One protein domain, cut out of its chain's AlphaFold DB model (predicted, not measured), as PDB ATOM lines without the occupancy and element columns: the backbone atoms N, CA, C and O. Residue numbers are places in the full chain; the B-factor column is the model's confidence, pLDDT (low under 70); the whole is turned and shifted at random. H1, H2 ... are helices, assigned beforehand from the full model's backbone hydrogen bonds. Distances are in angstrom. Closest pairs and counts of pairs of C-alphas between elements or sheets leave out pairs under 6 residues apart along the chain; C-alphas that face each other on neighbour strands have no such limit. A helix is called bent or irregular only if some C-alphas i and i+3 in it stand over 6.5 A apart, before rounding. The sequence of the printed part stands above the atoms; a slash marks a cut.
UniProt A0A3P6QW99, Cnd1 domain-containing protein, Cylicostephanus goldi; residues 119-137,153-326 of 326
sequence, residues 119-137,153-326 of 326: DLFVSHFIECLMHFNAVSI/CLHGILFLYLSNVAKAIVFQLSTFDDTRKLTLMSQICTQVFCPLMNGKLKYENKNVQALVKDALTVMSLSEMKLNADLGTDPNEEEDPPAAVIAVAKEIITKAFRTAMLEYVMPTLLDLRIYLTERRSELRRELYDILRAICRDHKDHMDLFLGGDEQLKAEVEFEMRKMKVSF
ATOM      1  N   ASP A 119      28.942 -18.780 -10.617       77.31
ATOM      2  CA  ASP A 119      27.782 -19.557 -11.064       77.31
ATOM      3  C   ASP A 119      27.005 -20.237  -9.922       77.31
ATOM      4  O   ASP A 119      26.092 -21.022 -10.184       77.31
ATOM      5  N   LEU A 120      27.342 -19.956  -8.658       77.44
ATOM      6  CA  LEU A 120      26.772 -20.622  -7.481       77.44
ATOM      7  C   LEU A 120      25.243 -20.623  -7.473       77.44
ATOM      8  O   LEU A 120      24.608 -21.678  -7.468       77.44
ATOM      9  N   PHE A 121      24.653 -19.427  -7.459       71.00
ATOM     10  CA  PHE A 121      23.206 -19.284  -7.370       71.00
ATOM     11  C   PHE A 121      22.515 -19.724  -8.656       71.00
ATOM     12  O   PHE A 121      21.346 -20.065  -8.588       71.00
ATOM     13  N   VAL A 122      23.213 -19.768  -9.796       72.12
ATOM     14  CA  VAL A 122      22.670 -20.320 -11.051       72.12
ATOM     15  C   VAL A 122      22.558 -21.834 -10.957       72.12
ATOM     16  O   VAL A 122      21.522 -22.409 -11.269       72.12
ATOM     17  N   SER A 123      23.639 -22.470 -10.512       79.69
ATOM     18  CA  SER A 123      23.799 -23.924 -10.530       79.69
ATOM     19  C   SER A 123      22.949 -24.605  -9.466       79.69
ATOM     20  O   SER A 123      22.533 -25.740  -9.662       79.69
ATOM     21  N   HIS A 124      22.677 -23.897  -8.368       79.75
ATOM     22  CA  HIS A 124      21.928 -24.410  -7.225       79.75
ATOM     23  C   HIS A 124      20.673 -23.591  -6.910       79.75
ATOM     24  O   HIS A 124      20.226 -23.546  -5.758       79.75
ATOM     25  N   PHE A 125      20.125 -22.878  -7.902       81.69
ATOM     26  CA  PHE A 125      19.011 -21.957  -7.676       81.69
ATOM     27  C   PHE A 125      17.804 -22.665  -7.061       81.69
ATOM     28  O   PHE A 125      17.240 -22.204  -6.067       81.69
ATOM     29  N   ILE A 126      17.410 -23.794  -7.659       85.62
ATOM     30  CA  ILE A 126      16.221 -24.548  -7.254       85.62
ATOM     31  C   ILE A 126      16.400 -25.081  -5.843       85.62
ATOM     32  O   ILE A 126      15.500 -24.962  -5.012       85.62
ATOM     33  N   GLU A 127      17.566 -25.631  -5.546       82.75
ATOM     34  CA  GLU A 127      17.840 -26.205  -4.246       82.75
ATOM     35  C   GLU A 127      17.920 -25.136  -3.160       82.75
ATOM     36  O   GLU A 127      17.404 -25.345  -2.061       82.75
ATOM     37  N   CYS A 128      18.479 -23.963  -3.471       79.06
ATOM     38  CA  CYS A 128      18.415 -22.801  -2.589       79.06
ATOM     39  C   CYS A 128      16.959 -22.404  -2.331       79.06
ATOM     40  O   CYS A 128      16.561 -22.251  -1.177       79.06
ATOM     41  N   LEU A 129      16.144 -22.294  -3.384       81.31
ATOM     42  CA  LEU A 129      14.733 -21.927  -3.282       81.31
ATOM     43  C   LEU A 129      13.944 -22.910  -2.400       81.31
ATOM     44  O   LEU A 129      13.171 -22.483  -1.538       81.31
ATOM     45  N   MET A 130      14.176 -24.215  -2.568       83.69
ATOM     46  CA  MET A 130      13.578 -25.269  -1.742       83.69
ATOM     47  C   MET A 130      14.075 -25.219  -0.295       83.69
ATOM     48  O   MET A 130      13.261 -25.255   0.630       83.69
ATOM     49  N   HIS A 131      15.388 -25.077  -0.084       77.44
ATOM     50  CA  HIS A 131      15.984 -25.001   1.249       77.44
ATOM     51  C   HIS A 131      15.430 -23.819   2.046       77.44
ATOM     52  O   HIS A 131      15.008 -23.971   3.193       77.44
ATOM     53  N   PHE A 132      15.380 -22.651   1.414       75.00
ATOM     54  CA  PHE A 132      14.879 -21.418   2.004       75.00
ATOM     55  C   PHE A 132      13.390 -21.464   2.332       75.00
ATOM     56  O   PHE A 132      12.967 -20.875   3.324       75.00
ATOM     57  N   ASN A 133      12.613 -22.218   1.557       79.75
ATOM     58  CA  ASN A 133      11.211 -22.485   1.855       79.75
ATOM     59  C   ASN A 133      11.008 -23.703   2.771       79.75
ATOM     60  O   ASN A 133       9.870 -24.094   3.013       79.75
ATOM     61  N   ALA A 134      12.078 -24.306   3.304       77.12
ATOM     62  CA  ALA A 134      12.031 -25.497   4.154       77.12
ATOM     63  C   ALA A 134      11.230 -26.655   3.523       77.12
ATOM     64  O   ALA A 134      10.416 -27.315   4.184       77.12
ATOM     65  N   VAL A 135      11.463 -26.881   2.231       81.38
ATOM     66  CA  VAL A 135      10.972 -28.025   1.461       81.38
ATOM     67  C   VAL A 135      12.155 -28.948   1.193       81.38
ATOM     68  O   VAL A 135      13.179 -28.524   0.664       81.38
ATOM     69  N   SER A 136      12.033 -30.212   1.595       71.12
ATOM     70  CA  SER A 136      13.086 -31.198   1.364       71.12
ATOM     71  C   SER A 136      13.111 -31.639  -0.097       71.12
ATOM     72  O   SER A 136      12.070 -31.909  -0.693       71.12
ATOM     73  N   ILE A 137      14.321 -31.766  -0.638       58.75
ATOM     74  CA  ILE A 137      14.591 -32.520  -1.861       58.75
ATOM     75  C   ILE A 137      14.646 -33.984  -1.426       58.75
ATOM     76  O   ILE A 137      15.634 -34.411  -0.829       58.75
ATOM     77  N   CYS A 153      11.958 -22.528  11.181       40.62
ATOM     78  CA  CYS A 153      11.082 -22.348  10.042       40.62
ATOM     79  C   CYS A 153      11.048 -20.860   9.723       40.62
ATOM     80  O   CYS A 153      10.391 -20.089  10.427       40.62
ATOM     81  N   LEU A 154      11.698 -20.464   8.638       46.34
ATOM     82  CA  LEU A 154      11.435 -19.172   8.027       46.34
ATOM     83  C   LEU A 154      10.134 -19.325   7.241       46.34
ATOM     84  O   LEU A 154      10.101 -19.842   6.130       46.34
ATOM     85  N   HIS A 155       9.026 -18.979   7.894       42.09
ATOM     86  CA  HIS A 155       7.736 -18.874   7.230       42.09
ATOM     87  C   HIS A 155       7.839 -17.814   6.133       42.09
ATOM     88  O   HIS A 155       8.102 -16.664   6.461       42.09
ATOM     89  N   GLY A 156       7.600 -18.232   4.886       45.91
ATOM     90  CA  GLY A 156       7.097 -17.448   3.751       45.91
ATOM     91  C   GLY A 156       7.641 -16.028   3.559       45.91
ATOM     92  O   GLY A 156       7.356 -15.135   4.350       45.91
ATOM     93  N   ILE A 157       8.251 -15.803   2.388       51.81
ATOM     94  CA  ILE A 157       8.913 -14.569   1.921       51.81
ATOM     95  C   ILE A 157      10.369 -14.480   2.393       51.81
ATOM     96  O   ILE A 157      10.760 -13.567   3.121       51.81
ATOM     97  N   LEU A 158      11.207 -15.412   1.930       51.81
ATOM     98  CA  LEU A 158      12.653 -15.286   2.116       51.81
ATOM     99  C   LEU A 158      13.356 -14.623   0.927       51.81
ATOM    100  O   LEU A 158      14.351 -13.924   1.118       51.81
ATOM    101  N   PHE A 159      12.822 -14.757  -0.287       50.53
ATOM    102  CA  PHE A 159      13.558 -14.362  -1.488       50.53
ATOM    103  C   PHE A 159      13.760 -12.836  -1.657       50.53
ATOM    104  O   PHE A 159      14.702 -12.421  -2.325       50.53
ATOM    105  N   LEU A 160      12.943 -11.980  -1.024       50.47
ATOM    106  CA  LEU A 160      12.976 -10.519  -1.252       50.47
ATOM    107  C   LEU A 160      13.256  -9.644  -0.017       50.47
ATOM    108  O   LEU A 160      13.483  -8.446  -0.170       50.47
ATOM    109  N   TYR A 161      13.253 -10.194   1.201       48.59
ATOM    110  CA  TYR A 161      13.343  -9.369   2.421       48.59
ATOM    111  C   TYR A 161      14.775  -9.133   2.923       48.59
ATOM    112  O   TYR A 161      15.048  -8.107   3.550       48.59
ATOM    113  N   LEU A 162      15.720 -10.032   2.629       57.25
ATOM    114  CA  LEU A 162      17.129  -9.792   2.938       57.25
ATOM    115  C   LEU A 162      17.726  -8.870   1.888       57.25
ATOM    116  O   LEU A 162      18.239  -9.332   0.872       57.25
ATOM    117  N   SER A 163      17.684  -7.565   2.153       58.09
ATOM    118  CA  SER A 163      18.039  -6.529   1.181       58.09
ATOM    119  C   SER A 163      19.351  -6.776   0.448       58.09
ATOM    120  O   SER A 163      19.459  -6.375  -0.697       58.09
ATOM    121  N   ASN A 164      20.352  -7.403   1.070       57.22
ATOM    122  CA  ASN A 164      21.671  -7.560   0.455       57.22
ATOM    123  C   ASN A 164      21.807  -8.867  -0.337       57.22
ATOM    124  O   ASN A 164      22.366  -8.850  -1.426       57.22
ATOM    125  N   VAL A 165      21.251  -9.978   0.154       61.53
ATOM    126  CA  VAL A 165      21.302 -11.271  -0.558       61.53
ATOM    127  C   VAL A 165      20.303 -11.302  -1.699       61.53
ATOM    128  O   VAL A 165      20.649 -11.735  -2.789       61.53
ATOM    129  N   ALA A 166      19.104 -10.756  -1.484       66.69
ATOM    130  CA  ALA A 166      18.145 -10.547  -2.558       66.69
ATOM    131  C   ALA A 166      18.759  -9.663  -3.652       66.69
ATOM    132  O   ALA A 166      18.705 -10.029  -4.816       66.69
ATOM    133  N   LYS A 167      19.440  -8.562  -3.292       68.62
ATOM    134  CA  LYS A 167      20.180  -7.738  -4.266       68.62
ATOM    135  C   LYS A 167      21.272  -8.512  -4.990       68.62
ATOM    136  O   LYS A 167      21.431  -8.293  -6.177       68.62
ATOM    137  N   ALA A 168      22.012  -9.385  -4.315       67.56
ATOM    138  CA  ALA A 168      23.064 -10.171  -4.952       67.56
ATOM    139  C   ALA A 168      22.510 -11.225  -5.914       67.56
ATOM    140  O   ALA A 168      23.011 -11.344  -7.026       67.56
ATOM    141  N   ILE A 169      21.442 -11.931  -5.529       71.81
ATOM    142  CA  ILE A 169      20.754 -12.874  -6.416       71.81
ATOM    143  C   ILE A 169      20.150 -12.121  -7.601       71.81
ATOM    144  O   ILE A 169      20.354 -12.521  -8.738       71.81
ATOM    145  N   VAL A 170      19.460 -11.004  -7.362       74.75
ATOM    146  CA  VAL A 170      18.894 -10.153  -8.419       74.75
ATOM    147  C   VAL A 170      19.992  -9.610  -9.337       74.75
ATOM    148  O   VAL A 170      19.863  -9.691 -10.553       74.75
ATOM    149  N   PHE A 171      21.108  -9.130  -8.786       74.38
ATOM    150  CA  PHE A 171      22.269  -8.695  -9.559       74.38
ATOM    151  C   PHE A 171      22.816  -9.838 -10.415       74.38
ATOM    152  O   PHE A 171      23.046  -9.664 -11.606       74.38
ATOM    153  N   GLN A 172      22.942 -11.033  -9.851       75.50
ATOM    154  CA  GLN A 172      23.381 -12.196 -10.603       75.50
ATOM    155  C   GLN A 172      22.393 -12.570 -11.717       75.50
ATOM    156  O   GLN A 172      22.825 -12.763 -12.850       75.50
ATOM    157  N   LEU A 173      21.084 -12.580 -11.451       79.88
ATOM    158  CA  LEU A 173      20.060 -12.765 -12.484       79.88
ATOM    159  C   LEU A 173      20.165 -11.693 -13.582       79.88
ATOM    160  O   LEU A 173      20.005 -12.012 -14.755       79.88
ATOM    161  N   SER A 174      20.506 -10.448 -13.232       78.69
ATOM    162  CA  SER A 174      20.690  -9.364 -14.208       78.69
ATOM    163  C   SER A 174      21.882  -9.583 -15.150       78.69
ATOM    164  O   SER A 174      21.893  -9.040 -16.251       78.69
ATOM    165  N   THR A 175      22.856 -10.406 -14.744       78.69
ATOM    166  CA  THR A 175      23.999 -10.806 -15.586       78.69
ATOM    167  C   THR A 175      23.711 -12.018 -16.470       78.69
ATOM    168  O   THR A 175      24.560 -12.393 -17.275       78.69
ATOM    169  N   PHE A 176      22.546 -12.662 -16.336       81.50
ATOM    170  CA  PHE A 176      22.226 -13.822 -17.163       81.50
ATOM    171  C   PHE A 176      21.989 -13.413 -18.613       81.50
ATOM    172  O   PHE A 176      21.273 -12.451 -18.903       81.50
ATOM    173  N   ASP A 177      22.513 -14.226 -19.523       82.75
ATOM    174  CA  ASP A 177      22.037 -14.259 -20.894       82.75
ATOM    175  C   ASP A 177      20.660 -14.948 -20.966       82.75
ATOM    176  O   ASP A 177      20.173 -15.579 -20.019       82.75
ATOM    177  N   ASP A 178      20.006 -14.834 -22.115       81.50
ATOM    178  CA  ASP A 178      18.679 -15.416 -22.307       81.50
ATOM    179  C   ASP A 178      18.684 -16.947 -22.215       81.50
ATOM    180  O   ASP A 178      17.715 -17.540 -21.738       81.50
ATOM    181  N   THR A 179      19.792 -17.599 -22.578       82.56
ATOM    182  CA  THR A 179      19.963 -19.052 -22.444       82.56
ATOM    183  C   THR A 179      19.889 -19.492 -20.983       82.56
ATOM    184  O   THR A 179      19.152 -20.429 -20.652       82.56
ATOM    185  N   ARG A 180      20.609 -18.813 -20.081       84.06
ATOM    186  CA  ARG A 180      20.579 -19.097 -18.638       84.06
ATOM    187  C   ARG A 180      19.213 -18.773 -18.037       84.06
ATOM    188  O   ARG A 180      18.706 -19.573 -17.252       84.06
ATOM    189  N   LYS A 181      18.570 -17.672 -18.447       87.31
ATOM    190  CA  LYS A 181      17.200 -17.332 -18.010       87.31
ATOM    191  C   LYS A 181      16.192 -18.416 -18.398       87.31
ATOM    192  O   LYS A 181      15.447 -18.888 -17.542       87.31
ATOM    193  N   LEU A 182      16.202 -18.859 -19.657       86.75
ATOM    194  CA  LEU A 182      15.334 -19.936 -20.153       86.75
ATOM    195  C   LEU A 182      15.600 -21.267 -19.443       86.75
ATOM    196  O   LEU A 182      14.661 -21.996 -19.111       86.75
ATOM    197  N   THR A 183      16.875 -21.572 -19.187       87.50
ATOM    198  CA  THR A 183      17.276 -22.759 -18.426       87.50
ATOM    199  C   THR A 183      16.686 -22.717 -17.022       87.50
ATOM    200  O   THR A 183      16.042 -23.680 -16.607       87.50
ATOM    201  N   LEU A 184      16.811 -21.587 -16.322       88.81
ATOM    202  CA  LEU A 184      16.255 -21.417 -14.981       88.81
ATOM    203  C   LEU A 184      14.721 -21.518 -14.975       88.81
ATOM    204  O   LEU A 184      14.155 -22.238 -14.153       88.81
ATOM    205  N   MET A 185      14.032 -20.867 -15.919       91.06
ATOM    206  CA  MET A 185      12.575 -20.999 -16.069       91.06
ATOM    207  C   MET A 185      12.154 -22.462 -16.271       91.06
ATOM    208  O   MET A 185      11.207 -22.939 -15.639       91.06
ATOM    209  N   SER A 186      12.890 -23.200 -17.103       90.62
ATOM    210  CA  SER A 186      12.646 -24.625 -17.354       90.62
ATOM    211  C   SER A 186      12.937 -25.487 -16.119       90.62
ATOM    212  O   SER A 186      12.191 -26.422 -15.822       90.62
ATOM    213  N   GLN A 187      13.978 -25.168 -15.350       91.50
ATOM    214  CA  GLN A 187      14.280 -25.838 -14.083       91.50
ATOM    215  C   GLN A 187      13.182 -25.605 -13.037       91.50
ATOM    216  O   GLN A 187      12.764 -26.551 -12.375       91.50
ATOM    217  N   ILE A 188      12.646 -24.386 -12.931       93.69
ATOM    218  CA  ILE A 188      11.512 -24.085 -12.043       93.69
ATOM    219  C   ILE A 188      10.282 -24.910 -12.450       93.69
ATOM    220  O   ILE A 188       9.652 -25.552 -11.606       93.69
ATOM    221  N   CYS A 189       9.975 -24.965 -13.747       94.94
ATOM    222  CA  CYS A 189       8.877 -25.780 -14.265       94.94
ATOM    223  C   CYS A 189       9.067 -27.274 -13.931       94.94
ATOM    224  O   CYS A 189       8.194 -27.878 -13.306       94.94
ATOM    225  N   THR A 190      10.228 -27.851 -14.262       92.88
ATOM    226  CA  THR A 190      10.523 -29.290 -14.089       92.88
ATOM    227  C   THR A 190      10.635 -29.725 -12.632       92.88
ATOM    228  O   THR A 190      10.249 -30.848 -12.309       92.88
ATOM    229  N   GLN A 191      11.184 -28.878 -11.760       92.75
ATOM    230  CA  GLN A 191      11.573 -29.269 -10.401       92.75
ATOM    231  C   GLN A 191      10.655 -28.705  -9.314       92.75
ATOM    232  O   GLN A 191      10.645 -29.234  -8.206       92.75
ATOM    233  N   VAL A 192       9.844 -27.685  -9.610       94.19
ATOM    234  CA  VAL A 192       8.879 -27.120  -8.652       94.19
ATOM    235  C   VAL A 192       7.446 -27.376  -9.112       94.19
ATOM    236  O   VAL A 192       6.679 -28.032  -8.405       94.19
ATOM    237  N   PHE A 193       7.072 -26.917 -10.309       96.50
ATOM    238  CA  PHE A 193       5.674 -26.967 -10.749       96.50
ATOM    239  C   PHE A 193       5.218 -28.371 -11.153       96.50
ATOM    240  O   PHE A 193       4.169 -28.824 -10.692       96.50
ATOM    241  N   CYS A 194       5.998 -29.113 -11.942       95.62
ATOM    242  CA  CYS A 194       5.641 -30.489 -12.300       95.62
ATOM    243  C   CYS A 194       5.536 -31.406 -11.059       95.62
ATOM    244  O   CYS A 194       4.537 -32.124 -10.952       95.62
ATOM    245  N   PRO A 195       6.477 -31.382 -10.088       95.19
ATOM    246  CA  PRO A 195       6.366 -32.149  -8.846       95.19
ATOM    247  C   PRO A 195       5.179 -31.746  -7.966       95.19
ATOM    248  O   PRO A 195       4.610 -32.588  -7.276       95.19
ATOM    249  N   LEU A 196       4.767 -30.478  -7.996       95.62
ATOM    250  CA  LEU A 196       3.528 -30.041  -7.354       95.62
ATOM    251  C   LEU A 196       2.299 -30.671  -8.018       95.62
ATOM    252  O   LEU A 196       1.451 -31.260  -7.344       95.62
ATOM    253  N   MET A 197       2.210 -30.567  -9.344       95.75
ATOM    254  CA  MET A 197       1.040 -31.020 -10.097       95.75
ATOM    255  C   MET A 197       0.887 -32.544 -10.097       95.75
ATOM    256  O   MET A 197      -0.234 -33.041 -10.014       95.75
ATOM    257  N   ASN A 198       1.992 -33.296 -10.108       94.31
ATOM    258  CA  ASN A 198       1.972 -34.761 -10.022       94.31
ATOM    259  C   ASN A 198       1.868 -35.304  -8.579       94.31
ATOM    260  O   ASN A 198       1.848 -36.517  -8.375       94.31
ATOM    261  N   GLY A 199       1.796 -34.420  -7.578       91.19
ATOM    262  CA  GLY A 199       1.567 -34.780  -6.181       91.19
ATOM    263  C   GLY A 199       2.799 -35.243  -5.400       91.19
ATOM    264  O   GLY A 199       2.626 -35.697  -4.261       91.19
ATOM    265  N   LYS A 200       4.018 -35.122  -5.950       92.06
ATOM    266  CA  LYS A 200       5.274 -35.292  -5.192       92.06
ATOM    267  C   LYS A 200       5.426 -34.205  -4.126       92.06
ATOM    268  O   LYS A 200       5.720 -34.519  -2.978       92.06
ATOM    269  N   LEU A 201       5.142 -32.947  -4.468       91.75
ATOM    270  CA  LEU A 201       5.028 -31.852  -3.503       91.75
ATOM    271  C   LEU A 201       3.562 -31.689  -3.084       91.75
ATOM    272  O   LEU A 201       2.671 -31.561  -3.921       91.75
ATOM    273  N   LYS A 202       3.302 -31.700  -1.772       91.88
ATOM    274  CA  LYS A 202       1.944 -31.585  -1.217       91.88
ATOM    275  C   LYS A 202       1.534 -30.120  -1.103       91.88
ATOM    276  O   LYS A 202       2.071 -29.400  -0.264       91.88
ATOM    277  N   TYR A 203       0.578 -29.694  -1.925       92.19
ATOM    278  CA  TYR A 203       0.093 -28.310  -1.960       92.19
ATOM    279  C   TYR A 203      -0.498 -27.843  -0.617       92.19
ATOM    280  O   TYR A 203      -0.447 -26.660  -0.294       92.19
ATOM    281  N   GLU A 204      -1.016 -28.753   0.210       90.44
ATOM    282  CA  GLU A 204      -1.558 -28.445   1.540       90.44
ATOM    283  C   GLU A 204      -0.477 -27.950   2.520       90.44
ATOM    284  O   GLU A 204      -0.789 -27.315   3.530       90.44
ATOM    285  N   ASN A 205       0.800 -28.216   2.233       89.06
ATOM    286  CA  ASN A 205       1.909 -27.727   3.037       89.06
ATOM    287  C   ASN A 205       2.162 -26.234   2.757       89.06
ATOM    288  O   ASN A 205       2.507 -25.848   1.640       89.06
ATOM    289  N   LYS A 206       2.077 -25.393   3.796       87.12
ATOM    290  CA  LYS A 206       2.343 -23.944   3.705       87.12
ATOM    291  C   LYS A 206       3.730 -23.617   3.145       87.12
ATOM    292  O   LYS A 206       3.865 -22.652   2.401       87.12
ATOM    293  N   ASN A 207       4.734 -24.438   3.450       85.12
ATOM    294  CA  ASN A 207       6.091 -24.288   2.923       85.12
ATOM    295  C   ASN A 207       6.137 -24.513   1.407       85.12
ATOM    296  O   ASN A 207       6.834 -23.806   0.689       85.12
ATOM    297  N   VAL A 208       5.344 -25.462   0.902       90.50
ATOM    298  CA  VAL A 208       5.224 -25.718  -0.540       90.50
ATOM    299  C   VAL A 208       4.485 -24.567  -1.226       90.50
ATOM    300  O   VAL A 208       4.890 -24.144  -2.302       90.50
ATOM    301  N   GLN A 209       3.448 -24.003  -0.604       90.62
ATOM    302  CA  GLN A 209       2.775 -22.815  -1.147       90.62
ATOM    303  C   GLN A 209       3.717 -21.606  -1.215       90.62
ATOM    304  O   GLN A 209       3.726 -20.898  -2.221       90.62
ATOM    305  N   ALA A 210       4.536 -21.398  -0.180       86.81
ATOM    306  CA  ALA A 210       5.565 -20.361  -0.165       86.81
ATOM    307  C   ALA A 210       6.628 -20.592  -1.255       86.81
ATOM    308  O   ALA A 210       6.926 -19.669  -2.007       86.81
ATOM    309  N   LEU A 211       7.095 -21.833  -1.432       89.62
ATOM    310  CA  LEU A 211       8.011 -22.213  -2.512       89.62
ATOM    311  C   LEU A 211       7.441 -21.869  -3.893       89.62
ATOM    312  O   LEU A 211       8.129 -21.273  -4.718       89.62
ATOM    313  N   VAL A 212       6.182 -22.227  -4.151       92.88
ATOM    314  CA  VAL A 212       5.517 -21.944  -5.433       92.88
ATOM    315  C   VAL A 212       5.365 -20.439  -5.640       92.88
ATOM    316  O   VAL A 212       5.599 -19.947  -6.742       92.88
ATOM    317  N   LYS A 213       5.019 -19.695  -4.585       89.88
ATOM    318  CA  LYS A 213       4.945 -18.232  -4.628       89.88
ATOM    319  C   LYS A 213       6.291 -17.604  -4.986       89.88
ATOM    320  O   LYS A 213       6.344 -16.760  -5.880       89.88
ATOM    321  N   ASP A 214       7.358 -18.010  -4.305       86.38
ATOM    322  CA  ASP A 214       8.700 -17.486  -4.547       86.38
ATOM    323  C   ASP A 214       9.165 -17.851  -5.966       86.38
ATOM    324  O   ASP A 214       9.662 -16.986  -6.679       86.38
ATOM    325  N   ALA A 215       8.911 -19.079  -6.431       91.44
ATOM    326  CA  ALA A 215       9.211 -19.517  -7.796       91.44
ATOM    327  C   ALA A 215       8.517 -18.655  -8.870       91.44
ATOM    328  O   ALA A 215       9.166 -18.196  -9.811       91.44
ATOM    329  N   LEU A 216       7.214 -18.393  -8.715       91.56
ATOM    330  CA  LEU A 216       6.457 -17.515  -9.617       91.56
ATOM    331  C   LEU A 216       6.986 -16.077  -9.575       91.56
ATOM    332  O   LEU A 216       7.149 -15.440 -10.615       91.56
ATOM    333  N   THR A 217       7.305 -15.588  -8.375       86.69
ATOM    334  CA  THR A 217       7.845 -14.239  -8.173       86.69
ATOM    335  C   THR A 217       9.190 -14.078  -8.876       86.69
ATOM    336  O   THR A 217       9.361 -13.114  -9.617       86.69
ATOM    337  N   VAL A 218      10.106 -15.039  -8.717       86.56
ATOM    338  CA  VAL A 218      11.409 -15.065  -9.399       86.56
ATOM    339  C   VAL A 218      11.233 -14.956 -10.905       86.56
ATOM    340  O   VAL A 218      11.838 -14.084 -11.520       86.56
ATOM    341  N   MET A 219      10.385 -15.802 -11.500       88.25
ATOM    342  CA  MET A 219      10.170 -15.783 -12.949       88.25
ATOM    343  C   MET A 219       9.605 -14.440 -13.440       88.25
ATOM    344  O   MET A 219       9.807 -14.088 -14.599       88.25
ATOM    345  N   SER A 220       8.893 -13.698 -12.581       86.44
ATOM    346  CA  SER A 220       8.265 -12.409 -12.913       86.44
ATOM    347  C   SER A 220       9.179 -11.186 -12.738       86.44
ATOM    348  O   SER A 220       8.762 -10.068 -13.050       86.44
ATOM    349  N   LEU A 221      10.405 -11.375 -12.234       85.50
ATOM    350  CA  LEU A 221      11.375 -10.296 -12.046       85.50
ATOM    351  C   LEU A 221      11.777  -9.661 -13.383       85.50
ATOM    352  O   LEU A 221      11.899 -10.339 -14.402       85.50
ATOM    353  N   SER A 222      12.056  -8.355 -13.366       84.06
ATOM    354  CA  SER A 222      12.548  -7.619 -14.539       84.06
ATOM    355  C   SER A 222      13.851  -8.188 -15.097       84.06
ATOM    356  O   SER A 222      14.085  -8.125 -16.297       84.06
ATOM    357  N   GLU A 223      14.681  -8.767 -14.240       84.12
ATOM    358  CA  GLU A 223      15.963  -9.388 -14.554       84.12
ATOM    359  C   GLU A 223      15.786 -10.711 -15.310       84.12
ATOM    360  O   GLU A 223      16.655 -11.100 -16.083       84.12
ATOM    361  N   MET A 224      14.633 -11.370 -15.150       85.69
ATOM    362  CA  MET A 224      14.261 -12.575 -15.899       85.69
ATOM    363  C   MET A 224      13.644 -12.263 -17.266       85.69
ATOM    364  O   MET A 224      13.332 -13.186 -18.021       85.69
ATOM    365  N   LYS A 225      13.494 -10.979 -17.614       84.62
ATOM    366  CA  LYS A 225      13.044 -10.562 -18.938       84.62
ATOM    367  C   LYS A 225      14.027 -11.028 -20.009       84.62
ATOM    368  O   LYS A 225      15.235 -10.809 -19.905       84.62
ATOM    369  N   LEU A 226      13.477 -11.642 -21.050       77.50
ATOM    370  CA  LEU A 226      14.222 -12.123 -22.205       77.50
ATOM    371  C   LEU A 226      14.445 -10.958 -23.176       77.50
ATOM    372  O   LEU A 226      13.508 -10.227 -23.525       77.50
ATOM    373  N   ASN A 227      15.695 -10.747 -23.570       66.81
ATOM    374  CA  ASN A 227      16.070  -9.738 -24.544       66.81
ATOM    375  C   ASN A 227      15.918 -10.337 -25.944       66.81
ATOM    376  O   ASN A 227      16.753 -11.098 -26.415       66.81
ATOM    377  N   ALA A 228      14.868  -9.929 -26.660       52.75
ATOM    378  CA  ALA A 228      14.635 -10.355 -28.043       52.75
ATOM    379  C   ALA A 228      15.801 -10.031 -29.015       52.75
ATOM    380  O   ALA A 228      15.829 -10.572 -30.120       52.75
ATOM    381  N   ASP A 229      16.761  -9.188 -28.608       48.09
ATOM    382  CA  ASP A 229      18.031  -8.954 -29.303       48.09
ATOM    383  C   ASP A 229      19.097  -9.959 -28.849       48.09
ATOM    384  O   ASP A 229      20.008  -9.695 -28.064       48.09
ATOM    385  N   LEU A 230      18.953 -11.170 -29.366       47.06
ATOM    386  CA  LEU A 230      19.914 -12.246 -29.198       47.06
ATOM    387  C   LEU A 230      21.149 -11.946 -30.058       47.06
ATOM    388  O   LEU A 230      21.061 -11.987 -31.283       47.06
ATOM    389  N   GLY A 231      22.302 -11.665 -29.444       41.00
ATOM    390  CA  GLY A 231      23.601 -11.719 -30.134       41.00
ATOM    391  C   GLY A 231      24.442 -10.445 -30.156       41.00
ATOM    392  O   GLY A 231      25.170 -10.239 -31.119       41.00
ATOM    393  N   THR A 232      24.371  -9.596 -29.134       36.09
ATOM    394  CA  THR A 232      25.493  -8.690 -28.831       36.09
ATOM    395  C   THR A 232      25.987  -9.031 -27.437       36.09
ATOM    396  O   THR A 232      25.402  -8.604 -26.446       36.09
ATOM    397  N   ASP A 233      27.017  -9.875 -27.363       39.62
ATOM    398  CA  ASP A 233      27.846  -9.931 -26.165       39.62
ATOM    399  C   ASP A 233      28.576  -8.577 -26.075       39.62
ATOM    400  O   ASP A 233      29.264  -8.204 -27.028       39.62
ATOM    401  N   PRO A 234      28.414  -7.789 -24.998       41.72
ATOM    402  CA  PRO A 234      29.129  -6.525 -24.844       41.72
ATOM    403  C   PRO A 234      30.655  -6.686 -24.708       41.72
ATOM    404  O   PRO A 234      31.349  -5.671 -24.706       41.72
ATOM    405  N   ASN A 235      31.169  -7.916 -24.558       45.66
ATOM    406  CA  ASN A 235      32.571  -8.215 -24.248       45.66
ATOM    407  C   ASN A 235      33.361  -8.942 -25.358       45.66
ATOM    408  O   ASN A 235      34.491  -9.358 -25.099       45.66
ATOM    409  N   GLU A 236      32.848  -9.077 -26.585       40.31
ATOM    410  CA  GLU A 236      33.642  -9.616 -27.705       40.31
ATOM    411  C   GLU A 236      34.220  -8.480 -28.576       40.31
ATOM    412  O   GLU A 236      33.533  -7.888 -29.401       40.31
ATOM    413  N   GLU A 237      35.513  -8.170 -28.395       46.75
ATOM    414  CA  GLU A 237      36.282  -7.175 -29.177       46.75
ATOM    415  C   GLU A 237      36.661  -7.627 -30.612       46.75
ATOM    416  O   GLU A 237      37.524  -7.026 -31.251       46.75
ATOM    417  N   GLU A 238      35.998  -8.631 -31.184       49.62
ATOM    418  CA  GLU A 238      36.105  -8.949 -32.614       49.62
ATOM    419  C   GLU A 238      34.716  -9.266 -33.163       49.62
ATOM    420  O   GLU A 238      34.184 -10.332 -32.880       49.62
ATOM    421  N   ASP A 239      34.138  -8.358 -33.962       53.75
ATOM    422  CA  ASP A 239      32.862  -8.584 -34.653       53.75
ATOM    423  C   ASP A 239      32.960  -9.867 -35.509       53.75
ATOM    424  O   ASP A 239      33.662  -9.878 -36.534       53.75
ATOM    425  N   PRO A 240      32.276 -10.968 -35.135       58.66
ATOM    426  CA  PRO A 240      32.320 -12.187 -35.921       58.66
ATOM    427  C   PRO A 240      31.628 -11.970 -37.280       58.66
ATOM    428  O   PRO A 240      30.762 -11.103 -37.428       58.66
ATOM    429  N   PRO A 241      31.958 -12.764 -38.319       72.38
ATOM    430  CA  PRO A 241      31.353 -12.607 -39.639       72.38
ATOM    431  C   PRO A 241      29.819 -12.656 -39.575       72.38
ATOM    432  O   PRO A 241      29.249 -13.545 -38.945       72.38
ATOM    433  N   ALA A 242      29.132 -11.766 -40.303       69.69
ATOM    434  CA  ALA A 242      27.669 -11.615 -40.264       69.69
ATOM    435  C   ALA A 242      26.871 -12.924 -40.472       69.69
ATOM    436  O   ALA A 242      25.772 -13.080 -39.943       69.69
ATOM    437  N   ALA A 243      27.427 -13.889 -41.213       67.81
ATOM    438  CA  ALA A 243      26.831 -15.210 -41.406       67.81
ATOM    439  C   ALA A 243      26.841 -16.072 -40.127       67.81
ATOM    440  O   ALA A 243      25.880 -16.792 -39.870       67.81
ATOM    441  N   VAL A 244      27.893 -15.977 -39.306       59.81
ATOM    442  CA  VAL A 244      28.000 -16.674 -38.012       59.81
ATOM    443  C   VAL A 244      26.988 -16.093 -37.023       59.81
ATOM    444  O   VAL A 244      26.276 -16.848 -36.364       59.81
ATOM    445  N   ILE A 245      26.836 -14.763 -37.011       59.62
ATOM    446  CA  ILE A 245      25.825 -14.057 -36.206       59.62
ATOM    447  C   ILE A 245      24.407 -14.485 -36.612       59.62
ATOM    448  O   ILE A 245      23.571 -14.746 -35.749       59.62
ATOM    449  N   ALA A 246      24.119 -14.597 -37.912       64.25
ATOM    450  CA  ALA A 246      22.801 -15.008 -38.401       64.25
ATOM    451  C   ALA A 246      22.444 -16.455 -38.011       64.25
ATOM    452  O   ALA A 246      21.333 -16.705 -37.543       64.25
ATOM    453  N   VAL A 247      23.390 -17.392 -38.141       62.88
ATOM    454  CA  VAL A 247      23.194 -18.797 -37.740       62.88
ATOM    455  C   VAL A 247      23.016 -18.918 -36.223       62.88
ATOM    456  O   VAL A 247      22.116 -19.624 -35.770       62.88
ATOM    457  N   ALA A 248      23.813 -18.194 -35.429       53.81
ATOM    458  CA  ALA A 248      23.653 -18.145 -33.976       53.81
ATOM    459  C   ALA A 248      22.271 -17.590 -33.580       53.81
ATOM    460  O   ALA A 248      21.561 -18.214 -32.791       53.81
ATOM    461  N   LYS A 249      21.831 -16.484 -34.200       60.12
ATOM    462  CA  LYS A 249      20.488 -15.908 -34.005       60.12
ATOM    463  C   LYS A 249      19.371 -16.902 -34.320       60.12
ATOM    464  O   LYS A 249      18.404 -16.991 -33.563       60.12
ATOM    465  N   GLU A 250      19.489 -17.663 -35.405       64.56
ATOM    466  CA  GLU A 250      18.485 -18.657 -35.800       64.56
ATOM    467  C   GLU A 250      18.406 -19.824 -34.802       64.56
ATOM    468  O   GLU A 250      17.309 -20.202 -34.377       64.56
ATOM    469  N   ILE A 251      19.556 -20.350 -34.365       59.19
ATOM    470  CA  ILE A 251      19.629 -21.429 -33.369       59.19
ATOM    471  C   ILE A 251      19.025 -20.976 -32.038       59.19
ATOM    472  O   ILE A 251      18.214 -21.707 -31.465       59.19
ATOM    473  N   ILE A 252      19.358 -19.772 -31.563       57.00
ATOM    474  CA  ILE A 252      18.850 -19.265 -30.282       57.00
ATOM    475  C   ILE A 252      17.354 -18.941 -30.375       57.00
ATOM    476  O   ILE A 252      16.602 -19.286 -29.469       57.00
ATOM    477  N   THR A 253      16.875 -18.384 -31.492       67.50
ATOM    478  CA  THR A 253      15.433 -18.154 -31.711       67.50
ATOM    479  C   THR A 253      14.654 -19.472 -31.715       67.50
ATOM    480  O   THR A 253      13.553 -19.556 -31.164       67.50
ATOM    481  N   LYS A 254      15.223 -20.527 -32.309       69.62
ATOM    482  CA  LYS A 254      14.635 -21.868 -32.288       69.62
ATOM    483  C   LYS A 254      14.645 -22.462 -30.877       69.62
ATOM    484  O   LYS A 254      13.612 -22.957 -30.442       69.62
ATOM    485  N   ALA A 255      15.758 -22.357 -30.153       67.56
ATOM    486  CA  ALA A 255      15.876 -22.826 -28.773       67.56
ATOM    487  C   ALA A 255      14.907 -22.094 -27.827       67.56
ATOM    488  O   ALA A 255      14.218 -22.742 -27.043       67.56
ATOM    489  N   PHE A 256      14.784 -20.770 -27.964       74.81
ATOM    490  CA  PHE A 256      13.792 -19.950 -27.268       74.81
ATOM    491  C   PHE A 256      12.375 -20.442 -27.553       74.81
ATOM    492  O   PHE A 256      11.611 -20.683 -26.622       74.81
ATOM    493  N   ARG A 257      12.020 -20.627 -28.833       72.56
ATOM    494  CA  ARG A 257      10.680 -21.088 -29.215       72.56
ATOM    495  C   ARG A 257      10.385 -22.462 -28.640       72.56
ATOM    496  O   ARG A 257       9.329 -22.623 -28.048       72.56
ATOM    497  N   THR A 258      11.310 -23.409 -28.748       76.31
ATOM    498  CA  THR A 258      11.139 -24.749 -28.182       76.31
ATOM    499  C   THR A 258      10.993 -24.695 -26.659       76.31
ATOM    500  O   THR A 258      10.007 -25.196 -26.133       76.31
ATOM    501  N   ALA A 259      11.886 -24.016 -25.933       81.12
ATOM    502  CA  ALA A 259      11.795 -23.929 -24.472       81.12
ATOM    503  C   ALA A 259      10.508 -23.224 -24.002       81.12
ATOM    504  O   ALA A 259       9.823 -23.709 -23.102       81.12
ATOM    505  N   MET A 260      10.140 -22.102 -24.624       84.44
ATOM    506  CA  MET A 260       8.970 -21.323 -24.217       84.44
ATOM    507  C   MET A 260       7.649 -21.966 -24.640       84.44
ATOM    508  O   MET A 260       6.763 -22.119 -23.802       84.44
ATOM    509  N   LEU A 261       7.498 -22.326 -25.918       79.50
ATOM    510  CA  LEU A 261       6.230 -22.817 -26.472       79.50
ATOM    511  C   LEU A 261       5.976 -24.285 -26.157       79.50
ATOM    512  O   LEU A 261       4.828 -24.655 -25.938       79.50
ATOM    513  N   GLU A 262       7.013 -25.121 -26.156       81.94
ATOM    514  CA  GLU A 262       6.832 -26.562 -25.959       81.94
ATOM    515  C   GLU A 262       6.904 -26.952 -24.481       81.94
ATOM    516  O   GLU A 262       6.447 -28.037 -24.127       81.94
ATOM    517  N   TYR A 263       7.440 -26.084 -23.610       86.81
ATOM    518  CA  TYR A 263       7.683 -26.450 -22.216       86.81
ATOM    519  C   TYR A 263       7.204 -25.435 -21.165       86.81
ATOM    520  O   TYR A 263       6.307 -25.757 -20.378       86.81
ATOM    521  N   VAL A 264       7.756 -24.216 -21.133       91.19
ATOM    522  CA  VAL A 264       7.455 -23.236 -20.067       91.19
ATOM    523  C   VAL A 264       5.982 -22.819 -20.089       91.19
ATOM    524  O   VAL A 264       5.299 -22.945 -19.072       91.19
ATOM    525  N   MET A 265       5.461 -22.369 -21.237       90.06
ATOM    526  CA  MET A 265       4.068 -21.918 -21.343       90.06
ATOM    527  C   MET A 265       3.055 -23.042 -21.080       90.06
ATOM    528  O   MET A 265       2.178 -22.821 -20.243       90.06
ATOM    529  N   PRO A 266       3.172 -24.245 -21.681       91.69
ATOM    530  CA  PRO A 266       2.291 -25.365 -21.348       91.69
ATOM    531  C   PRO A 266       2.265 -25.671 -19.848       91.69
ATOM    532  O   PRO A 266       1.190 -25.772 -19.263       91.69
ATOM    533  N   THR A 267       3.431 -25.698 -19.192       95.56
ATOM    534  CA  THR A 267       3.510 -25.957 -17.744       95.56
ATOM    535  C   THR A 267       2.788 -24.880 -16.928       95.56
ATOM    536  O   THR A 267       2.100 -25.202 -15.959       95.56
ATOM    537  N   LEU A 268       2.908 -23.601 -17.303       94.81
ATOM    538  CA  LEU A 268       2.195 -22.505 -16.632       94.81
ATOM    539  C   LEU A 268       0.675 -22.578 -16.848       94.81
ATOM    540  O   LEU A 268      -0.091 -22.259 -15.935       94.81
ATOM    541  N   LEU A 269       0.223 -23.008 -18.029       92.56
ATOM    542  CA  LEU A 269      -1.199 -23.203 -18.323       92.56
ATOM    543  C   LEU A 269      -1.784 -24.400 -17.560       92.56
ATOM    544  O   LEU A 269      -2.883 -24.289 -17.016       92.56
ATOM    545  N   ASP A 270      -1.041 -25.499 -17.438       94.94
ATOM    546  CA  ASP A 270      -1.433 -26.635 -16.598       94.94
ATOM    547  C   ASP A 270      -1.480 -26.230 -15.120       94.94
ATOM    548  O   ASP A 270      -2.443 -26.529 -14.404       94.94
ATOM    549  N   LEU A 271      -0.491 -25.448 -14.669       96.44
ATOM    550  CA  LEU A 271      -0.465 -24.901 -13.316       96.44
ATOM    551  C   LEU A 271      -1.669 -23.983 -13.061       96.44
ATOM    552  O   LEU A 271      -2.243 -24.013 -11.970       96.44
ATOM    553  N   ARG A 272      -2.114 -23.213 -14.064       94.50
ATOM    554  CA  ARG A 272      -3.340 -22.398 -13.988       94.50
ATOM    555  C   ARG A 272      -4.555 -23.256 -13.687       94.50
ATOM    556  O   ARG A 272      -5.319 -22.911 -12.782       94.50
ATOM    557  N   ILE A 273      -4.731 -24.355 -14.417       93.44
ATOM    558  CA  ILE A 273      -5.844 -25.287 -14.205       93.44
ATOM    559  C   ILE A 273      -5.755 -25.854 -12.783       93.44
ATOM    560  O   ILE A 273      -6.689 -25.690 -11.995       93.44
ATOM    561  N   TYR A 274      -4.586 -26.384 -12.408       96.38
ATOM    562  CA  TYR A 274      -4.329 -26.979 -11.095       96.38
ATOM    563  C   TYR A 274      -4.651 -26.037  -9.920       96.38
ATOM    564  O   TYR A 274      -5.285 -26.444  -8.938       96.38
ATOM    565  N   LEU A 275      -4.219 -24.771 -10.004       95.25
ATOM    566  CA  LEU A 275      -4.457 -23.753  -8.975       95.25
ATOM    567  C   LEU A 275      -5.911 -23.256  -8.968       95.25
ATOM    568  O   LEU A 275      -6.423 -22.880  -7.909       95.25
ATOM    569  N   THR A 276      -6.586 -23.264 -10.120       91.94
ATOM    570  CA  THR A 276      -7.991 -22.847 -10.254       91.94
ATOM    571  C   THR A 276      -8.939 -23.851  -9.624       91.94
ATOM    572  O   THR A 276      -9.788 -23.453  -8.822       91.94
ATOM    573  N   GLU A 277      -8.746 -25.141  -9.889       94.38
ATOM    574  CA  GLU A 277      -9.518 -26.224  -9.266       94.38
ATOM    575  C   GLU A 277      -9.432 -26.187  -7.734       94.38
ATOM    576  O   GLU A 277     -10.412 -26.444  -7.036       94.38
ATOM    577  N   ARG A 278      -8.272 -25.782  -7.203       93.81
ATOM    578  CA  ARG A 278      -8.004 -25.653  -5.759       93.81
ATOM    579  C   ARG A 278      -8.414 -24.315  -5.156       93.81
ATOM    580  O   ARG A 278      -8.278 -24.137  -3.950       93.81
ATOM    581  N   ARG A 279      -8.898 -23.367  -5.968       91.94
ATOM    582  CA  ARG A 279      -9.211 -21.987  -5.549       91.94
ATOM    583  C   ARG A 279      -8.038 -21.303  -4.831       91.94
ATOM    584  O   ARG A 279      -8.248 -20.510  -3.918       91.94
ATOM    585  N   SER A 280      -6.817 -21.596  -5.274       92.69
ATOM    586  CA  SER A 280      -5.573 -21.081  -4.697       92.69
ATOM    587  C   SER A 280      -5.508 -19.549  -4.722       92.69
ATOM    588  O   SER A 280      -5.937 -18.914  -5.693       92.69
ATOM    589  N   GLU A 281      -4.897 -18.955  -3.696       90.25
ATOM    590  CA  GLU A 281      -4.535 -17.531  -3.679       90.25
ATOM    591  C   GLU A 281      -3.364 -17.222  -4.630       90.25
ATOM    592  O   GLU A 281      -3.319 -16.134  -5.199       90.25
ATOM    593  N   LEU A 282      -2.510 -18.217  -4.923       90.75
ATOM    594  CA  LEU A 282      -1.341 -18.105  -5.818       90.75
ATOM    595  C   LEU A 282      -1.695 -17.899  -7.296       90.75
ATOM    596  O   LEU A 282      -0.818 -17.790  -8.151       90.75
ATOM    597  N   ARG A 283      -2.992 -17.873  -7.625       90.25
ATOM    598  CA  ARG A 283      -3.452 -17.524  -8.970       90.25
ATOM    599  C   ARG A 283      -2.968 -16.135  -9.357       90.25
ATOM    600  O   ARG A 283      -2.588 -15.948 -10.502       90.25
ATOM    601  N   ARG A 284      -2.950 -15.184  -8.417       87.31
ATOM    602  CA  ARG A 284      -2.501 -13.818  -8.695       87.31
ATOM    603  C   ARG A 284      -1.059 -13.806  -9.201       87.31
ATOM    604  O   ARG A 284      -0.815 -13.290 -10.285       87.31
ATOM    605  N   GLU A 285      -0.149 -14.435  -8.467       88.19
ATOM    606  CA  GLU A 285       1.262 -14.538  -8.838       88.19
ATOM    607  C   GLU A 285       1.450 -15.288 -10.170       88.19
ATOM    608  O   GLU A 285       2.307 -14.921 -10.971       88.19
ATOM    609  N   LEU A 286       0.606 -16.287 -10.461       91.75
ATOM    610  CA  LEU A 286       0.604 -16.959 -11.764       91.75
ATOM    611  C   LEU A 286       0.172 -16.031 -12.913       91.75
ATOM    612  O   LEU A 286       0.766 -16.042 -13.990       91.75
ATOM    613  N   TYR A 287      -0.862 -15.220 -12.711       88.06
ATOM    614  CA  TYR A 287      -1.275 -14.247 -13.720       88.06
ATOM    615  C   TYR A 287      -0.216 -13.156 -13.917       88.06
ATOM    616  O   TYR A 287      -0.026 -12.707 -15.048       88.06
ATOM    617  N   ASP A 288       0.513 -12.772 -12.865       85.50
ATOM    618  CA  ASP A 288       1.612 -11.807 -12.958       85.50
ATOM    619  C   ASP A 288       2.740 -12.315 -13.879       85.50
ATOM    620  O   ASP A 288       3.205 -11.555 -14.737       85.50
ATOM    621  N   ILE A 289       3.116 -13.601 -13.797       88.25
ATOM    622  CA  ILE A 289       4.115 -14.196 -14.706       88.25
ATOM    623  C   ILE A 289       3.594 -14.346 -16.140       88.25
ATOM    624  O   ILE A 289       4.278 -13.925 -17.075       88.25
ATOM    625  N   LEU A 290       2.377 -14.870 -16.340       88.19
ATOM    626  CA  LEU A 290       1.778 -14.989 -17.681       88.19
ATOM    627  C   LEU A 290       1.740 -13.622 -18.371       88.19
ATOM    628  O   LEU A 290       2.105 -13.470 -19.536       88.19
ATOM    629  N   ARG A 291       1.371 -12.595 -17.609       85.19
ATOM    630  CA  ARG A 291       1.368 -11.216 -18.067       85.19
ATOM    631  C   ARG A 291       2.765 -10.684 -18.378       85.19
ATOM    632  O   ARG A 291       2.895  -9.920 -19.335       85.19
ATOM    633  N   ALA A 292       3.769 -10.975 -17.555       84.31
ATOM    634  CA  ALA A 292       5.144 -10.547 -17.808       84.31
ATOM    635  C   ALA A 292       5.639 -11.117 -19.147       84.31
ATOM    636  O   ALA A 292       5.989 -10.346 -20.039       84.31
ATOM    637  N   ILE A 293       5.493 -12.432 -19.345       83.06
ATOM    638  CA  ILE A 293       5.892 -13.130 -20.576       83.06
ATOM    639  C   ILE A 293       5.141 -12.582 -21.803       83.06
ATOM    640  O   ILE A 293       5.755 -12.220 -22.808       83.06
ATOM    641  N   CYS A 294       3.811 -12.458 -21.733       82.12
ATOM    642  CA  CYS A 294       3.007 -11.947 -22.850       82.12
ATOM    643  C   CYS A 294       3.302 -10.478 -23.186       82.12
ATOM    644  O   CYS A 294       3.222 -10.075 -24.347       82.12
ATOM    645  N   ARG A 295       3.648  -9.655 -22.189       81.25
ATOM    646  CA  ARG A 295       4.000  -8.244 -22.407       81.25
ATOM    647  C   ARG A 295       5.270  -8.094 -23.225       81.25
ATOM    648  O   ARG A 295       5.333  -7.170 -24.040       81.25
ATOM    649  N   ASP A 296       6.236  -8.967 -22.985       73.12
ATOM    650  CA  ASP A 296       7.538  -8.922 -23.639       73.12
ATOM    651  C   ASP A 296       7.491  -9.496 -25.064       73.12
ATOM    652  O   ASP A 296       8.288  -9.093 -25.907       73.12
ATOM    653  N   HIS A 297       6.485 -10.322 -25.380       74.50
ATOM    654  CA  HIS A 297       6.319 -10.964 -26.689       74.50
ATOM    655  C   HIS A 297       4.874 -10.879 -27.208       74.50
ATOM    656  O   HIS A 297       4.218 -11.893 -27.462       74.50
ATOM    657  N   LYS A 298       4.361  -9.655 -27.380       72.88
ATOM    658  CA  LYS A 298       2.961  -9.414 -27.784       72.88
ATOM    659  C   LYS A 298       2.559 -10.125 -29.073       72.88
ATOM    660  O   LYS A 298       1.459 -10.661 -29.155       72.88
ATOM    661  N   ASP A 299       3.468 -10.172 -30.041       69.81
ATOM    662  CA  ASP A 299       3.231 -10.782 -31.353       69.81
ATOM    663  C   ASP A 299       3.050 -12.310 -31.275       69.81
ATOM    664  O   ASP A 299       2.571 -12.939 -32.216       69.81
ATOM    665  N   HIS A 300       3.412 -12.918 -30.142       71.62
ATOM    666  CA  HIS A 300       3.314 -14.355 -29.894       71.62
ATOM    667  C   HIS A 300       2.261 -14.718 -28.838       71.62
ATOM    668  O   HIS A 300       2.154 -15.885 -28.470       71.62
ATOM    669  N   MET A 301       1.452 -13.760 -28.371       74.06
ATOM    670  CA  MET A 301       0.457 -14.003 -27.317       74.06
ATOM    671  C   MET A 301      -0.536 -15.115 -27.666       74.06
ATOM    672  O   MET A 301      -0.811 -15.958 -26.819       74.06
ATOM    673  N   ASP A 302      -1.035 -15.151 -28.903       72.38
ATOM    674  CA  ASP A 302      -1.974 -16.193 -29.342       72.38
ATOM    675  C   ASP A 302      -1.367 -17.598 -29.270       72.38
ATOM    676  O   ASP A 302      -2.033 -18.549 -28.865       72.38
ATOM    677  N   LEU A 303      -0.080 -17.711 -29.608       75.75
ATOM    678  CA  LEU A 303       0.668 -18.965 -29.540       75.75
ATOM    679  C   LEU A 303       0.940 -19.371 -28.087       75.75
ATOM    680  O   LEU A 303       0.758 -20.531 -27.731       75.75
ATOM    681  N   PHE A 304       1.337 -18.422 -27.238       78.88
ATOM    682  CA  PHE A 304       1.625 -18.662 -25.822       78.88
ATOM    683  C   PHE A 304       0.400 -19.098 -25.027       78.88
ATOM    684  O   PHE A 304       0.505 -19.969 -24.169       78.88
ATOM    685  N   LEU A 305      -0.759 -18.512 -25.313       80.31
ATOM    686  CA  LEU A 305      -1.994 -18.793 -24.585       80.31
ATOM    687  C   LEU A 305      -2.804 -19.933 -25.216       80.31
ATOM    688  O   LEU A 305      -3.949 -20.153 -24.829       80.31
ATOM    689  N   GLY A 306      -2.230 -20.654 -26.187       72.25
ATOM    690  CA  GLY A 306      -2.858 -21.817 -26.815       72.25
ATOM    691  C   GLY A 306      -4.186 -21.508 -27.514       72.25
ATOM    692  O   GLY A 306      -5.031 -22.393 -27.619       72.25
ATOM    693  N   GLY A 307      -4.397 -20.260 -27.950       70.44
ATOM    694  CA  GLY A 307      -5.661 -19.808 -28.538       70.44
ATOM    695  C   GLY A 307      -6.828 -19.622 -27.553       70.44
ATOM    696  O   GLY A 307      -7.961 -19.462 -27.999       70.44
ATOM    697  N   ASP A 308      -6.590 -19.632 -26.235       80.69
ATOM    698  CA  ASP A 308      -7.612 -19.345 -25.213       80.69
ATOM    699  C   ASP A 308      -7.987 -17.848 -25.238       80.69
ATOM    700  O   ASP A 308      -7.330 -17.005 -24.621       80.69
ATOM    701  N   GLU A 309      -9.042 -17.506 -25.990       80.19
ATOM    702  CA  GLU A 309      -9.507 -16.121 -26.165       80.19
ATOM    703  C   GLU A 309      -9.900 -15.455 -24.840       80.19
ATOM    704  O   GLU A 309      -9.679 -14.253 -24.661       80.19
ATOM    705  N   GLN A 310     -10.446 -16.223 -23.892       82.25
ATOM    706  CA  GLN A 310     -10.834 -15.694 -22.590       82.25
ATOM    707  C   GLN A 310      -9.594 -15.354 -21.760       82.25
ATOM    708  O   GLN A 310      -9.494 -14.238 -21.244       82.25
ATOM    709  N   LEU A 311      -8.621 -16.266 -21.676       82.69
ATOM    710  CA  LEU A 311      -7.355 -16.002 -20.987       82.69
ATOM    711  C   LEU A 311      -6.615 -14.824 -21.612       82.69
ATOM    712  O   LEU A 311      -6.079 -13.976 -20.899       82.69
ATOM    713  N   LYS A 312      -6.601 -14.750 -22.945       82.69
ATOM    714  CA  LYS A 312      -6.002 -13.628 -23.665       82.69
ATOM    715  C   LYS A 312      -6.663 -12.313 -23.275       82.69
ATOM    716  O   LYS A 312      -5.957 -11.360 -22.944       82.69
ATOM    717  N   ALA A 313      -7.994 -12.265 -23.247       81.38
ATOM    718  CA  ALA A 313      -8.734 -11.082 -22.825       81.38
ATOM    719  C   ALA A 313      -8.450 -10.700 -21.359       81.38
ATOM    720  O   ALA A 313      -8.258  -9.518 -21.070       81.38
ATOM    721  N   GLU A 314      -8.365 -11.676 -20.448       81.31
ATOM    722  CA  GLU A 314      -8.011 -11.463 -19.035       81.31
ATOM    723  C   GLU A 314      -6.607 -10.850 -18.888       81.31
ATOM    724  O   GLU A 314      -6.436  -9.816 -18.232       81.31
ATOM    725  N   VAL A 315      -5.608 -11.441 -19.553       81.75
ATOM    726  CA  VAL A 315      -4.218 -10.960 -19.533       81.75
ATOM    727  C   VAL A 315      -4.118  -9.562 -20.149       81.75
ATOM    728  O   VAL A 315      -3.494  -8.671 -19.566       81.75
ATOM    729  N   GLU A 316      -4.769  -9.318 -21.290       81.00
ATOM    730  CA  GLU A 316      -4.789  -8.000 -21.932       81.00
ATOM    731  C   GLU A 316      -5.467  -6.927 -21.073       81.00
ATOM    732  O   GLU A 316      -4.980  -5.791 -21.005       81.00
ATOM    733  N   PHE A 317      -6.584  -7.256 -20.425       76.31
ATOM    734  CA  PHE A 317      -7.308  -6.329 -19.560       76.31
ATOM    735  C   PHE A 317      -6.434  -5.883 -18.382       76.31
ATOM    736  O   PHE A 317      -6.268  -4.681 -18.146       76.31
ATOM    737  N   GLU A 318      -5.784  -6.829 -17.704       70.56
ATOM    738  CA  GLU A 318      -4.862  -6.529 -16.607       70.56
ATOM    739  C   GLU A 318      -3.634  -5.734 -17.086       70.56
ATOM    740  O   GLU A 318      -3.202  -4.784 -16.418       70.56
ATOM    741  N   MET A 319      -3.104  -6.030 -18.282       72.31
ATOM    742  CA  MET A 319      -2.038  -5.236 -18.910       72.31
ATOM    743  C   MET A 319      -2.423  -3.769 -19.111       72.31
ATOM    744  O   MET A 319      -1.590  -2.883 -18.891       72.31
ATOM    745  N   ARG A 320      -3.668  -3.500 -19.519       70.00
ATOM    746  CA  ARG A 320      -4.185  -2.138 -19.730       70.00
ATOM    747  C   ARG A 320      -4.387  -1.399 -18.406       70.00
ATOM    748  O   ARG A 320      -4.048  -0.223 -18.326       70.00
ATOM    749  N   LYS A 321      -4.838  -2.087 -17.354       63.62
ATOM    750  CA  LYS A 321      -5.141  -1.491 -16.042       63.62
ATOM    751  C   LYS A 321      -3.937  -0.824 -15.356       63.62
ATOM    752  O   LYS A 321      -4.110   0.216 -14.734       63.62
ATOM    753  N   MET A 322      -2.711  -1.340 -15.517       51.41
ATOM    754  CA  MET A 322      -1.515  -0.669 -14.958       51.41
ATOM    755  C   MET A 322      -0.960   0.466 -15.827       51.41
ATOM    756  O   MET A 322      -0.244   1.312 -15.302       51.41
ATOM    757  N   LYS A 323      -1.273   0.529 -17.130       47.34
ATOM    758  CA  LYS A 323      -0.860   1.674 -17.967       47.34
ATOM    759  C   LYS A 323      -1.537   2.983 -17.548       47.34
ATOM    760  O   LYS A 323      -1.063   4.045 -17.919       47.34
ATOM    761  N   VAL A 324      -2.634   2.887 -16.799       37.53
ATOM    762  CA  VAL A 324      -3.426   4.018 -16.292       37.53
ATOM    763  C   VAL A 324      -2.990   4.426 -14.872       37.53
ATOM    764  O   VAL A 324      -3.515   5.383 -14.322       37.53
ATOM    765  N   SER A 325      -2.030   3.716 -14.264       34.25
ATOM    766  CA  SER A 325      -1.613   3.926 -12.868       34.25
ATOM    767  C   SER A 325      -0.248   4.617 -12.714       34.25
ATOM    768  O   SER A 325       0.379   4.461 -11.666       34.25
ATOM    769  N   PHE A 326       0.199   5.362 -13.729       29.23
ATOM    770  CA  PHE A 326       1.369   6.244 -13.666       29.23
ATOM    771  C   PHE A 326       0.968   7.685 -13.949       29.23
ATOM    772  O   PHE A 326       0.263   7.895 -14.963       29.23
TER     773      PHE A 326
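Overview. This is residues 119 to 137 and 153 to 326 of the 326 residues of the protein "Cnd1 domain-containing protein" of Cylicostephanus goldi (UniProt A0A3P6QW99). Two helical hairpins, H4 with H5 and H6b with H7, stand side by side as a four-helix bundle, up and down, each helix running against the one before it. H2 packs on H4 and H5, H9 crosses H7 on another side of the bundle, and H6a, nearly in line with H6b, reaches past the bundle towards residues 234 to 244, which stick out. The printed part has 193 residues with nine named helices, H1 to H9 in chain order, and no named strand; the class is all helix. The whole is compact, with a radius of gyration of the C-alphas of 17.6 A and spans of 55, 41 and 38 A.

Arrangement. H1, residues 120 to 123, and H3, residues 163 to 174, are close but not clearly touching; their closest C-alphas, Phe 121 and Ile 169, are 6.9 A apart. H2, residues 125 to 132, touches residues 184 to 192 of H4, residues 178 to 197, at a steep tilt of 47 degrees; the closest C-alphas, Ile 126 and Ile 188, are 6.7 A apart. H4 and H5, residues 206 to 219, form a hairpin at a shallow tilt of 23 degrees, opposite ways, with C-alphas 185 and 219 closest at 6.5 A. H6, residues 242 to 277, was assigned as one helix by its hydrogen bonds but is bent, C-alphas 262 and 265 being 7.1 A apart; its arms are H6a, residues 242 to 262, and H6b, residues 265 to 277. H4 touches H6b, the same way at 31 degrees, a shallow tilt, with C-alphas 189 and 267 closest at 6.4 A. H6b and H7, residues 283 to 296, form a hairpin, with C-alphas 275 and 283 closest at 6.3 A. H7 touches H5, the same way at a shallow tilt of 12 degrees, with C-alphas 216 and 285 closest at 6.0 A. H8, residues 298 to 304, is irregular, C-alphas 299 and 302 being 7.8 A apart, and only just touches H7, only at the corner, with 3 pairs of C-alphas within 8 A, the closest being 294 and 301 at 5.5 A. H9, residues 309 to 323, touches H7 about perpendicular, at 81 degrees, with C-alphas 291 and 315 closest at 5.8 A. Every O i to N i+4 pair is within hydrogen-bond range in H2, H3, H5, H6a, H6b and H7; the counts are 14 of 16 in H4, 9 of 11 in H9 and 1 of 3 in H8, where 3 of 4 O i to N i+3 pairs are within range, and H1 is too short for an i+4 pair.

Along the chain. C-alpha 120, where H1 begins, is at (26.772, -20.622, -7.481), and C-alpha 323, where H9 ends, is at (-0.860, 1.674, -17.967). From first to last C-alpha H4 measures 26.5 A, H5 20.1 A, H6a 29.4 A, H6b 18.7 A, H7 20.2 A and H9 21.4 A.

Size, cuts and confidence. The C-alphas farthest apart, Glu 204 and Pro 241, are 55.0 A apart. Residues 138 to 152 are not printed, and C-alphas 137 and 153 are 16.0 A apart across the cut. The link from H5 to H6 is long, 22 residues. Mean pLDDT of the printed part is 76.4, with 52 residues under 70, among them 153 to 168, 227 to 240 and 321 to 326.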